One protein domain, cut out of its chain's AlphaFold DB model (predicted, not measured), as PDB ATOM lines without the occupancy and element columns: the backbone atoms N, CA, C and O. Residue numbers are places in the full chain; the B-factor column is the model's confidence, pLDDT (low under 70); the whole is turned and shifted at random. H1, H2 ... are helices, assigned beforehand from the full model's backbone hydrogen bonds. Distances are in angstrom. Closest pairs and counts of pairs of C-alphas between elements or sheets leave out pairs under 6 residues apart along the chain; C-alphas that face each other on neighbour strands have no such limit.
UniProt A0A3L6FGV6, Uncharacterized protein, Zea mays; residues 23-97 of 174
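This is residues 23 to 97 of the 174 residues of an uncharacterized protein of Zea mays (UniProt A0A3L6FGV6). The chain runs out through H1 and a long unnamed link, turns at H2, which lies crosswise at the far end, and folds back through H3, the longest helix, as a long, narrow and open U. Residues 23 to 36 of H1 stick out free at one end, and residues 58 to 64, of which 58 to 63 belong to H2, stand free near the other. The printed part has 75 residues with three named helices, in the order H1, H2, H3, and no named strand; its class is all helix. It is extended, with a radius of gyration of the C-alphas of 17.8 A, and spans 61 by 22 by 17 A, a rod.

Find C-alpha 23 at (-24.266, -4.869, -20.065); from there H1 runs through residues 23 to 39, 23.5 A from first to last C-alpha. After residues 40 to 52, look for H2 at residues 53 to 63, 15.3 A long, beginning at C-alpha 53 (-53.394, -14.919, 18.138). H3 takes residues 71 to 95, 35.8 A, and ends at C-alpha 95 (-26.451, -7.327, 7.945).

Start at H1, which is apart from H2 and also apart from H3. Go on to H2 and H3, which are close but not clearly touching: their closest C-alphas, those of Asn 53 and Ile 75, are 7.5 A apart. Their lines stand about perpendicular, at 89 degrees. In H1, H2 and H3 you will find every O i to N i+4 pair within hydrogen-bond range.

The two C-alphas farthest apart, those of Ala 23 and Pro 69, are 60.9 A apart. The printed part has no cut. The link from H1 to H2 is long, with 13 residues, and that from H2 to H3 is short, with 7. The mean pLDDT of the printed part is 83.8; look for values under 70 at residues 34 to 45 and 95 to 97.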
ATOM      1  N   ALA A  23     -23.488  -5.890 -20.761       80.62
ATOM      2  CA  ALA A  23     -24.266  -4.869 -20.065       80.62
ATOM      3  C   ALA A  23     -25.702  -5.329 -19.767       80.62
ATOM      4  O   ALA A  23     -26.102  -5.304 -18.610       80.62
ATOM      5  N   ASP A  24     -26.435  -5.849 -20.752       81.00
ATOM      6  CA  ASP A  24     -27.821  -6.315 -20.581       81.00
ATOM      7  C   ASP A  24     -27.906  -7.469 -19.574       81.00
ATOM      8  O   ASP A  24     -28.820  -7.549 -18.750       81.00
ATOM      9  N   LYS A  25     -26.890  -8.340 -19.570       83.31
ATOM     10  CA  LYS A  25     -26.766  -9.429 -18.593       83.31
ATOM     11  C   LYS A  25     -26.435  -8.921 -17.187       83.31
ATOM     12  O   LYS A  25     -26.865  -9.523 -16.204       83.31
ATOM     13  N   ALA A  26     -25.669  -7.838 -17.083       85.12
ATOM     14  CA  ALA A  26     -25.386  -7.175 -15.815       85.12
ATOM     15  C   ALA A  26     -26.628  -6.449 -15.274       85.12
ATOM     16  O   ALA A  26     -26.924  -6.605 -14.092       85.12
ATOM     17  N   ILE A  27     -27.380  -5.761 -16.140       84.25
ATOM     18  CA  ILE A  27     -28.656  -5.103 -15.820       84.25
ATOM     19  C   ILE A  27     -29.663  -6.144 -15.329       84.25
ATOM     20  O   ILE A  27     -30.113  -6.057 -14.194       84.25
ATOM     21  N   SER A  28     -29.887  -7.218 -16.093       83.62
ATOM     22  CA  SER A  28     -30.792  -8.311 -15.696       83.62
ATOM     23  C   SER A  28     -30.395  -8.946 -14.355       83.62
ATOM     24  O   SER A  28     -31.245  -9.350 -13.562       83.62
ATOM     25  N   ARG A  29     -29.088  -9.053 -14.073       82.69
ATOM     26  CA  ARG A  29     -28.589  -9.594 -12.801       82.69
ATOM     27  C   ARG A  29     -28.770  -8.615 -11.638       82.69
ATOM     28  O   ARG A  29     -29.023  -9.075 -10.527       82.69
ATOM     29  N   ALA A  30     -28.613  -7.314 -11.873       80.62
ATOM     30  CA  ALA A  30     -28.883  -6.273 -10.885       80.62
ATOM     31  C   ALA A  30     -30.384  -6.212 -10.569       80.62
ATOM     32  O   ALA A  30     -30.757  -6.363  -9.412       80.62
ATOM     33  N   GLU A  31     -31.239  -6.169 -11.592       76.12
ATOM     34  CA  GLU A  31     -32.699  -6.179 -11.451       76.12
ATOM     35  C   GLU A  31     -33.208  -7.428 -10.722       76.12
ATOM     36  O   GLU A  31     -34.042  -7.327  -9.826       76.12
ATOM     37  N   ALA A  32     -32.682  -8.617 -11.042       75.44
ATOM     38  CA  ALA A  32     -33.044  -9.846 -10.334       75.44
ATOM     39  C   ALA A  32     -32.609  -9.826  -8.858       75.44
ATOM     40  O   ALA A  32     -33.307 -10.361  -7.993       75.44
ATOM     41  N   LYS A  33     -31.460  -9.211  -8.559       76.56
ATOM     42  CA  LYS A  33     -30.972  -9.050  -7.187       76.56
ATOM     43  C   LYS A  33     -31.840  -8.057  -6.403       76.56
ATOM     44  O   LYS A  33     -32.206  -8.350  -5.267       76.56
ATOM     45  N   ASP A  34     -32.216  -6.942  -7.018       61.41
ATOM     46  CA  ASP A  34     -33.054  -5.909  -6.402       61.41
ATOM     47  C   ASP A  34     -34.505  -6.376  -6.244       61.41
ATOM     48  O   ASP A  34     -35.153  -6.081  -5.243       61.41
ATOM     49  N   ALA A  35     -35.014  -7.191  -7.171       62.81
ATOM     50  CA  ALA A  35     -36.324  -7.820  -7.045       62.81
ATOM     51  C   ALA A  35     -36.402  -8.759  -5.833       62.81
ATOM     52  O   ALA A  35     -37.454  -8.836  -5.202       62.81
ATOM     53  N   PHE A  36     -35.312  -9.442  -5.472       58.81
ATOM     54  CA  PHE A  36     -35.283 -10.278  -4.270       58.81
ATOM     55  C   PHE A  36     -35.360  -9.437  -2.989       58.81
ATOM     56  O   PHE A  36     -36.074  -9.800  -2.056       58.81
ATOM     57  N   LEU A  37     -34.682  -8.287  -2.971       60.62
ATOM     58  CA  LEU A  37     -34.740  -7.341  -1.856       60.62
ATOM     59  C   LEU A  37     -36.119  -6.671  -1.750       60.62
ATOM     60  O   LEU A  37     -36.672  -6.600  -0.660       60.62
ATOM     61  N   ASN A  38     -36.722  -6.266  -2.868       58.38
ATOM     62  CA  ASN A  38     -37.952  -5.467  -2.859       58.38
ATOM     63  C   ASN A  38     -39.255  -6.291  -2.861       58.38
ATOM     64  O   ASN A  38     -40.266  -5.818  -2.350       58.38
ATOM     65  N   LYS A  39     -39.266  -7.518  -3.407       56.41
ATOM     66  CA  LYS A  39     -40.473  -8.376  -3.480       56.41
ATOM     67  C   LYS A  39     -40.517  -9.491  -2.429       56.41
ATOM     68  O   LYS A  39     -41.545 -10.143  -2.292       56.41
ATOM     69  N   GLY A  40     -39.426  -9.733  -1.698       54.62
ATOM     70  CA  GLY A  40     -39.347 -10.781  -0.669       54.62
ATOM     71  C   GLY A  40     -39.722 -10.328   0.748       54.62
ATOM     72  O   GLY A  40     -39.746 -11.144   1.668       54.62
ATOM     73  N   MET A  41     -39.986  -9.035   0.955       56.69
ATOM     74  CA  MET A  41     -40.137  -8.454   2.296       56.69
ATOM     75  C   MET A  41     -41.579  -8.390   2.805       56.69
ATOM     76  O   MET A  41     -41.789  -8.288   4.023       56.69
ATOM     77  N   ASN A  42     -42.563  -8.460   1.911       60.72
ATOM     78  CA  ASN A  42     -43.980  -8.416   2.232       60.72
ATOM     79  C   ASN A  42     -44.660  -9.717   1.785       60.72
ATOM     80  O   ASN A  42     -44.641 -10.086   0.620       60.72
ATOM     81  N   ASN A  43     -45.316 -10.380   2.736       62.19
ATOM     82  CA  ASN A  43     -46.276 -11.467   2.510       62.19
ATOM     83  C   ASN A  43     -45.680 -12.878   2.447       62.19
ATOM     84  O   ASN A  43     -46.090 -13.693   1.625       62.19
ATOM     85  N   ASN A  44     -44.787 -13.217   3.384       69.69
ATOM     86  CA  ASN A  44     -44.661 -14.622   3.767       69.69
ATOM     87  C   ASN A  44     -45.967 -15.045   4.480       69.69
ATOM     88  O   ASN A  44     -46.225 -14.535   5.576       69.69
ATOM     89  N   PRO A  45     -46.782 -15.955   3.907       69.06
ATOM     90  CA  PRO A  45     -48.027 -16.407   4.535       69.06
ATOM     91  C   PRO A  45     -47.784 -17.197   5.830       69.06
ATOM     92  O   PRO A  45     -48.704 -17.374   6.619       69.06
ATOM     93  N   PHE A  46     -46.544 -17.629   6.074       73.12
ATOM     94  CA  PHE A  46     -46.108 -18.313   7.290       73.12
ATOM     95  C   PHE A  46     -45.382 -17.380   8.274       73.12
ATOM     96  O   PHE A  46     -44.698 -17.846   9.183       73.12
ATOM     97  N   SER A  47     -45.472 -16.059   8.086       81.12
ATOM     98  CA  SER A  47     -44.884 -15.089   9.012       81.12
ATOM     99  C   SER A  47     -45.675 -15.019  10.318       81.12
ATOM    100  O   SER A  47     -46.881 -14.771  10.302       81.12
ATOM    101  N   LEU A  48     -44.974 -15.121  11.451       85.94
ATOM    102  CA  LEU A  48     -45.548 -14.900  12.785       85.94
ATOM    103  C   LEU A  48     -46.146 -13.491  12.939       85.94
ATOM    104  O   LEU A  48     -47.130 -13.315  13.653       85.94
ATOM    105  N   LEU A  49     -45.583 -12.496  12.239       87.38
ATOM    106  CA  LEU A  49     -46.004 -11.093  12.334       87.38
ATOM    107  C   LEU A  49     -47.413 -10.848  11.776       87.38
ATOM    108  O   LEU A  49     -48.078  -9.908  12.194       87.38
ATOM    109  N   ASN A  50     -47.869 -11.696  10.850       85.25
ATOM    110  CA  ASN A  50     -49.159 -11.529  10.177       85.25
ATOM    111  C   ASN A  50     -50.227 -12.503  10.702       85.25
ATOM    112  O   ASN A  50     -51.372 -12.461  10.256       85.25
ATOM    113  N   ALA A  51     -49.859 -13.407  11.612       89.94
ATOM    114  CA  ALA A  51     -50.753 -14.430  12.135       89.94
ATOM    115  C   ALA A  51     -51.602 -13.895  13.301       89.94
ATOM    116  O   ALA A  51     -51.094 -13.214  14.197       89.94
ATOM    117  N   SER A  52     -52.893 -14.249  13.318       91.69
ATOM    118  CA  SER A  52     -53.788 -13.961  14.444       91.69
ATOM    119  C   SER A  52     -53.382 -14.758  15.688       91.69
ATOM    120  O   SER A  52     -52.831 -15.857  15.585       91.69
ATOM    121  N   ASN A  53     -53.689 -14.230  16.876       92.94
ATOM    122  CA  ASN A  53     -53.394 -14.919  18.138       92.94
ATOM    123  C   ASN A  53     -54.044 -16.309  18.194       92.94
ATOM    124  O   ASN A  53     -53.400 -17.250  18.636       92.94
ATOM    125  N   GLU A  54     -55.278 -16.457  17.710       92.31
ATOM    126  CA  GLU A  54     -56.006 -17.735  17.690       92.31
ATOM    127  C   GLU A  54     -55.268 -18.809  16.883       92.31
ATOM    128  O   GLU A  54     -55.062 -19.921  17.371       92.31
ATOM    129  N   ASN A  55     -54.793 -18.454  15.684       92.25
ATOM    130  CA  ASN A  55     -54.021 -19.365  14.841       92.25
ATOM    131  C   ASN A  55     -52.699 -19.743  15.509       92.25
ATOM    132  O   ASN A  55     -52.295 -20.902  15.469       92.25
ATOM    133  N   LEU A  56     -52.028 -18.774  16.139       92.44
ATOM    134  CA  LEU A  56     -50.795 -19.033  16.873       92.44
ATOM    135  C   LEU A  56     -51.046 -19.987  18.043       92.44
ATOM    136  O   LEU A  56     -50.336 -20.980  18.160       92.44
ATOM    137  N   PHE A  57     -52.079 -19.752  18.853       93.19
ATOM    138  CA  PHE A  57     -52.464 -20.645  19.945       93.19
ATOM    139  C   PHE A  57     -52.718 -22.076  19.468       93.19
ATOM    140  O   PHE A  57     -52.181 -23.010  20.062       93.19
ATOM    141  N   ASP A  58     -53.485 -22.261  18.392       93.19
ATOM    142  CA  ASP A  58     -53.735 -23.588  17.817       93.19
ATOM    143  C   ASP A  58     -52.427 -24.260  17.370       93.19
ATOM    144  O   ASP A  58     -52.166 -25.413  17.711       93.19
ATOM    145  N   ILE A  59     -51.542 -23.525  16.692       92.81
ATOM    146  CA  ILE A  59     -50.230 -24.033  16.270       92.81
ATOM    147  C   ILE A  59     -49.375 -24.447  17.477       92.81
ATOM    148  O   ILE A  59     -48.844 -25.558  17.493       92.81
ATOM    149  N   PHE A  60     -49.247 -23.595  18.497       93.12
ATOM    150  CA  PHE A  60     -48.459 -23.904  19.692       93.12
ATOM    151  C   PHE A  60     -49.018 -25.122  20.433       93.12
ATOM    152  O   PHE A  60     -48.252 -26.016  20.793       93.12
ATOM    153  N   ASN A  61     -50.342 -25.220  20.566       92.75
ATOM    154  CA  ASN A  61     -51.003 -26.374  21.173       92.75
ATOM    155  C   ASN A  61     -50.760 -27.664  20.375       92.75
ATOM    156  O   ASN A  61     -50.445 -28.695  20.966       92.75
ATOM    157  N   ARG A  62     -50.832 -27.611  19.037       95.62
ATOM    158  CA  ARG A  62     -50.539 -28.760  18.160       95.62
ATOM    159  C   ARG A  62     -49.091 -29.235  18.265       95.62
ATOM    160  O   ARG A  62     -48.837 -30.426  18.118       95.62
ATOM    161  N   ILE A  63     -48.154 -28.322  18.510       95.75
ATOM    162  CA  ILE A  63     -46.725 -28.631  18.686       95.75
ATOM    163  C   ILE A  63     -46.409 -28.991  20.157       95.75
ATOM    164  O   ILE A  63     -45.315 -29.458  20.461       95.75
ATOM    165  N   GLY A  64     -47.367 -28.833  21.078       95.69
ATOM    166  CA  GLY A  64     -47.195 -29.143  22.499       95.69
ATOM    167  C   GLY A  64     -46.398 -28.088  23.274       95.69
ATOM    168  O   GLY A  64     -45.775 -28.404  24.285       95.69
ATOM    169  N   VAL A  65     -46.393 -26.838  22.807       95.75
ATOM    170  CA  VAL A  65     -45.701 -25.715  23.453       95.75
ATOM    171  C   VAL A  65     -46.683 -24.935  24.324       95.75
ATOM    172  O   VAL A  65     -47.647 -24.357  23.830       95.75
ATOM    173  N   CYS A  66     -46.405 -24.871  25.626       94.00
ATOM    174  CA  CYS A  66     -47.146 -24.026  26.556       94.00
ATOM    175  C   CYS A  66     -46.531 -22.623  26.595       94.00
ATOM    176  O   CYS A  66     -45.377 -22.454  26.988       94.00
ATOM    177  N   LEU A  67     -47.308 -21.613  26.208       93.94
ATOM    178  CA  LEU A  67     -46.870 -20.214  26.183       93.94
ATOM    179  C   LEU A  67     -47.011 -19.498  27.530       93.94
ATOM    180  O   LEU A  67     -46.701 -18.317  27.621       93.94
ATOM    181  N   GLY A  68     -47.483 -20.169  28.575       94.44
ATOM    182  CA  GLY A  68     -47.609 -19.584  29.904       94.44
ATOM    183  C   GLY A  68     -48.748 -20.207  30.710       94.44
ATOM    184  O   GLY A  68     -49.605 -20.888  30.150       94.44
ATOM    185  N   PRO A  69     -48.785 -19.966  32.030       94.12
ATOM    186  CA  PRO A  69     -49.782 -20.559  32.924       94.12
ATOM    187  C   PRO A  69     -51.185 -19.945  32.780       94.12
ATOM    188  O   PRO A  69     -52.151 -20.492  33.302       94.12
ATOM    189  N   SER A  70     -51.311 -18.797  32.111       96.62
ATOM    190  CA  SER A  70     -52.578 -18.092  31.909       96.62
ATOM    191  C   SER A  70     -52.668 -17.522  30.497       96.62
ATOM    192  O   SER A  70     -51.650 -17.266  29.855       96.62
ATOM    193  N   VAL A  71     -53.893 -17.261  30.028       93.56
ATOM    194  CA  VAL A  71     -54.134 -16.655  28.706       93.56
ATOM    195  C   VAL A  71     -53.444 -15.296  28.586       93.56
ATOM    196  O   VAL A  71     -52.812 -15.019  27.575       93.56
ATOM    197  N   SER A  72     -53.496 -14.470  29.635       96.69
ATOM    198  CA  SER A  72     -52.820 -13.166  29.652       96.69
ATOM    199  C   SER A  72     -51.299 -13.305  29.534       96.69
ATOM    200  O   SER A  72     -50.693 -12.607  28.724       96.69
ATOM    201  N   SER A  73     -50.689 -14.246  30.268       96.38
ATOM    202  CA  SER A  73     -49.254 -14.528  30.145       96.38
ATOM    203  C   SER A  73     -48.897 -15.037  28.753       96.38
ATOM    204  O   SER A  73     -47.859 -14.661  28.216       96.38
ATOM    205  N   ALA A  74     -49.743 -15.881  28.167       95.75
ATOM    206  CA  ALA A  74     -49.505 -16.416  26.839       95.75
ATOM    207  C   ALA A  74     -49.607 -15.340  25.750       95.75
ATOM    208  O   ALA A  74     -48.777 -15.324  24.849       95.75
ATOM    209  N   ILE A  75     -50.562 -14.409  25.856       95.69
ATOM    210  CA  ILE A  75     -50.664 -13.255  24.950       95.69
ATOM    211  C   ILE A  75     -49.412 -12.377  25.061       95.69
ATOM    212  O   ILE A  75     -48.791 -12.092  24.042       95.69
ATOM    213  N   ALA A  76     -48.985 -12.030  26.280       96.69
ATOM    214  CA  ALA A  76     -47.773 -11.233  26.486       96.69
ATOM    215  C   ALA A  76     -46.525 -11.902  25.881       96.69
ATOM    216  O   ALA A  76     -45.686 -11.241  25.272       96.69
ATOM    217  N   ASN A  77     -46.423 -13.228  25.996       96.44
ATOM    218  CA  ASN A  77     -45.326 -13.986  25.402       96.44
ATOM    219  C   ASN A  77     -45.413 -14.054  23.869       96.44
ATOM    220  O   ASN A  77     -44.379 -14.006  23.208       96.44
ATOM    221  N   ILE A  78     -46.615 -14.129  23.285       95.38
ATOM    222  CA  ILE A  78     -46.804 -14.024  21.828       95.38
ATOM    223  C   ILE A  78     -46.328 -12.661  21.325       95.38
ATOM    224  O   ILE A  78     -45.625 -12.602  20.317       95.38
ATOM    225  N   ASP A  79     -46.685 -11.585  22.020       95.25
ATOM    226  CA  ASP A  79     -46.285 -10.235  21.626       95.25
ATOM    227  C   ASP A  79     -44.763 -10.065  21.718       95.25
ATOM    228  O   ASP A  79     -44.141  -9.638  20.748       95.25
ATOM    229  N   LEU A  80     -44.132 -10.564  22.787       96.56
ATOM    230  CA  LEU A  80     -42.669 -10.611  22.881       96.56
ATOM    231  C   LEU A  80     -42.033 -11.392  21.716       96.56
ATOM    232  O   LEU A  80     -41.036 -10.957  21.143       96.56
ATOM    233  N   ILE A  81     -42.599 -12.542  21.336       95.56
ATOM    234  CA  ILE A  81     -42.106 -13.324  20.191       95.56
ATOM    235  C   ILE A  81     -42.211 -12.512  18.893       95.56
ATOM    236  O   ILE A  81     -41.288 -12.559  18.076       95.56
ATOM    237  N   ARG A  82     -43.296 -11.753  18.691       94.25
ATOM    238  CA  ARG A  82     -43.442 -10.870  17.522       94.25
ATOM    239  C   ARG A  82     -42.399  -9.765  17.516       94.25
ATOM    240  O   ARG A  82     -41.778  -9.544  16.479       94.25
ATOM    241  N   ASP A  83     -42.165  -9.124  18.654       94.81
ATOM    242  CA  ASP A  83     -41.173  -8.056  18.775       94.81
ATOM    243  C   ASP A  83     -39.760  -8.569  18.462       94.81
ATOM    244  O   ASP A  83     -38.994  -7.934  17.724       94.81
ATOM    245  N   LEU A  84     -39.425  -9.768  18.949       95.12
ATOM    246  CA  LEU A  84     -38.159 -10.437  18.648       95.12
ATOM    247  C   LEU A  84     -38.047 -10.817  17.167       95.12
ATOM    248  O   LEU A  84     -36.996 -10.611  16.556       95.12
ATOM    249  N   GLU A  85     -39.120 -11.329  16.563       92.12
ATOM    250  CA  GLU A  85     -39.156 -11.656  15.136       92.12
ATOM    251  C   GLU A  85     -38.983 -10.401  14.266       92.12
ATOM    252  O   GLU A  85     -38.241 -10.414  13.280       92.12
ATOM    253  N   MET A  86     -39.606  -9.289  14.657       89.81
ATOM    254  CA  MET A  86     -39.464  -8.006  13.975       89.81
ATOM    255  C   MET A  86     -38.041  -7.453  14.100       89.81
ATOM    256  O   MET A  86     -37.446  -7.052  13.097       89.81
ATOM    257  N   SER A  87     -37.454  -7.517  15.295       92.38
ATOM    258  CA  SER A  87     -36.062  -7.122  15.539       92.38
ATOM    259  C   SER A  87     -35.085  -7.961  14.711       92.38
ATOM    260  O   SER A  87     -34.187  -7.424  14.059       92.38
ATOM    261  N   ARG A  88     -35.304  -9.282  14.644       90.62
ATOM    262  CA  ARG A  88     -34.526 -10.196  13.796       90.62
ATOM    263  C   ARG A  88     -34.621  -9.812  12.321       90.62
ATOM    264  O   ARG A  88     -33.602  -9.806  11.632       90.62
ATOM    265  N   LYS A  89     -35.820  -9.471  11.840       85.69
ATOM    266  CA  LYS A  89     -36.039  -9.014  10.461       85.69
ATOM    267  C   LYS A  89     -35.231  -7.748  10.159       85.69
ATOM    268  O   LYS A  89     -34.564  -7.700   9.129       85.69
ATOM    269  N   ILE A  90     -35.247  -6.762  11.058       86.62
ATOM    270  CA  ILE A  90     -34.478  -5.513  10.915       86.62
ATOM    271  C   ILE A  90     -32.973  -5.810  10.864       86.62
ATOM    272  O   ILE A  90     -32.287  -5.361   9.945       86.62
ATOM    273  N   LEU A  91     -32.466  -6.616  11.799       88.31
ATOM    274  CA  LEU A  91     -31.044  -6.954  11.870       88.31
ATOM    275  C   LEU A  91     -30.569  -7.736  10.637       88.31
ATOM    276  O   LEU A  91     -29.488  -7.478  10.109       88.31
ATOM    277  N   ALA A  92     -31.391  -8.661  10.132       81.81
ATOM    278  CA  ALA A  92     -31.093  -9.406   8.914       81.81
ATOM    279  C   ALA A  92     -30.938  -8.471   7.700       81.81
ATOM    280  O   ALA A  92     -29.999  -8.639   6.918       81.81
ATOM    281  N   ILE A  93     -31.792  -7.448   7.583       77.38
ATOM    282  CA  ILE A  93     -31.703  -6.429   6.525       77.38
ATOM    283  C   ILE A  93     -30.423  -5.596   6.682       77.38
ATOM    284  O   ILE A  93     -29.687  -5.431   5.712       77.38
ATOM    285  N   GLN A  94     -30.109  -5.132   7.895       74.31
ATOM    286  CA  GLN A  94     -28.895  -4.347   8.170       74.31
ATOM    287  C   GLN A  94     -27.605  -5.138   7.891       74.31
ATOM    288  O   GLN A  94     -26.645  -4.600   7.339       74.31
ATOM    289  N   SER A  95     -27.589  -6.436   8.215       64.88
ATOM    290  CA  SER A  95     -26.451  -7.327   7.945       64.88
ATOM    291  C   SER A  95     -26.197  -7.541   6.446       64.88
ATOM    292  O   SER A  95     -25.060  -7.775   6.030       64.88
ATOM    293  N   CYS A  96     -27.228  -7.375   5.613       59.94
ATOM    294  CA  CYS A  96     -27.135  -7.393   4.156       59.94
ATOM    295  C   CYS A  96     -26.649  -6.050   3.593       59.94
ATOM    296  O   CYS A  96     -27.134  -5.623   2.553       59.94
ATOM    297  N   GLY A  97     -25.694  -5.391   4.262       56.84
ATOM    298  CA  GLY A  97     -24.942  -4.244   3.753       56.84
ATOM    299  C   GLY A  97     -25.773  -3.300   2.891       56.84
ATOM    300  O   GLY A  97     -25.509  -3.173   1.693       56.84
TER     301      GLY A  97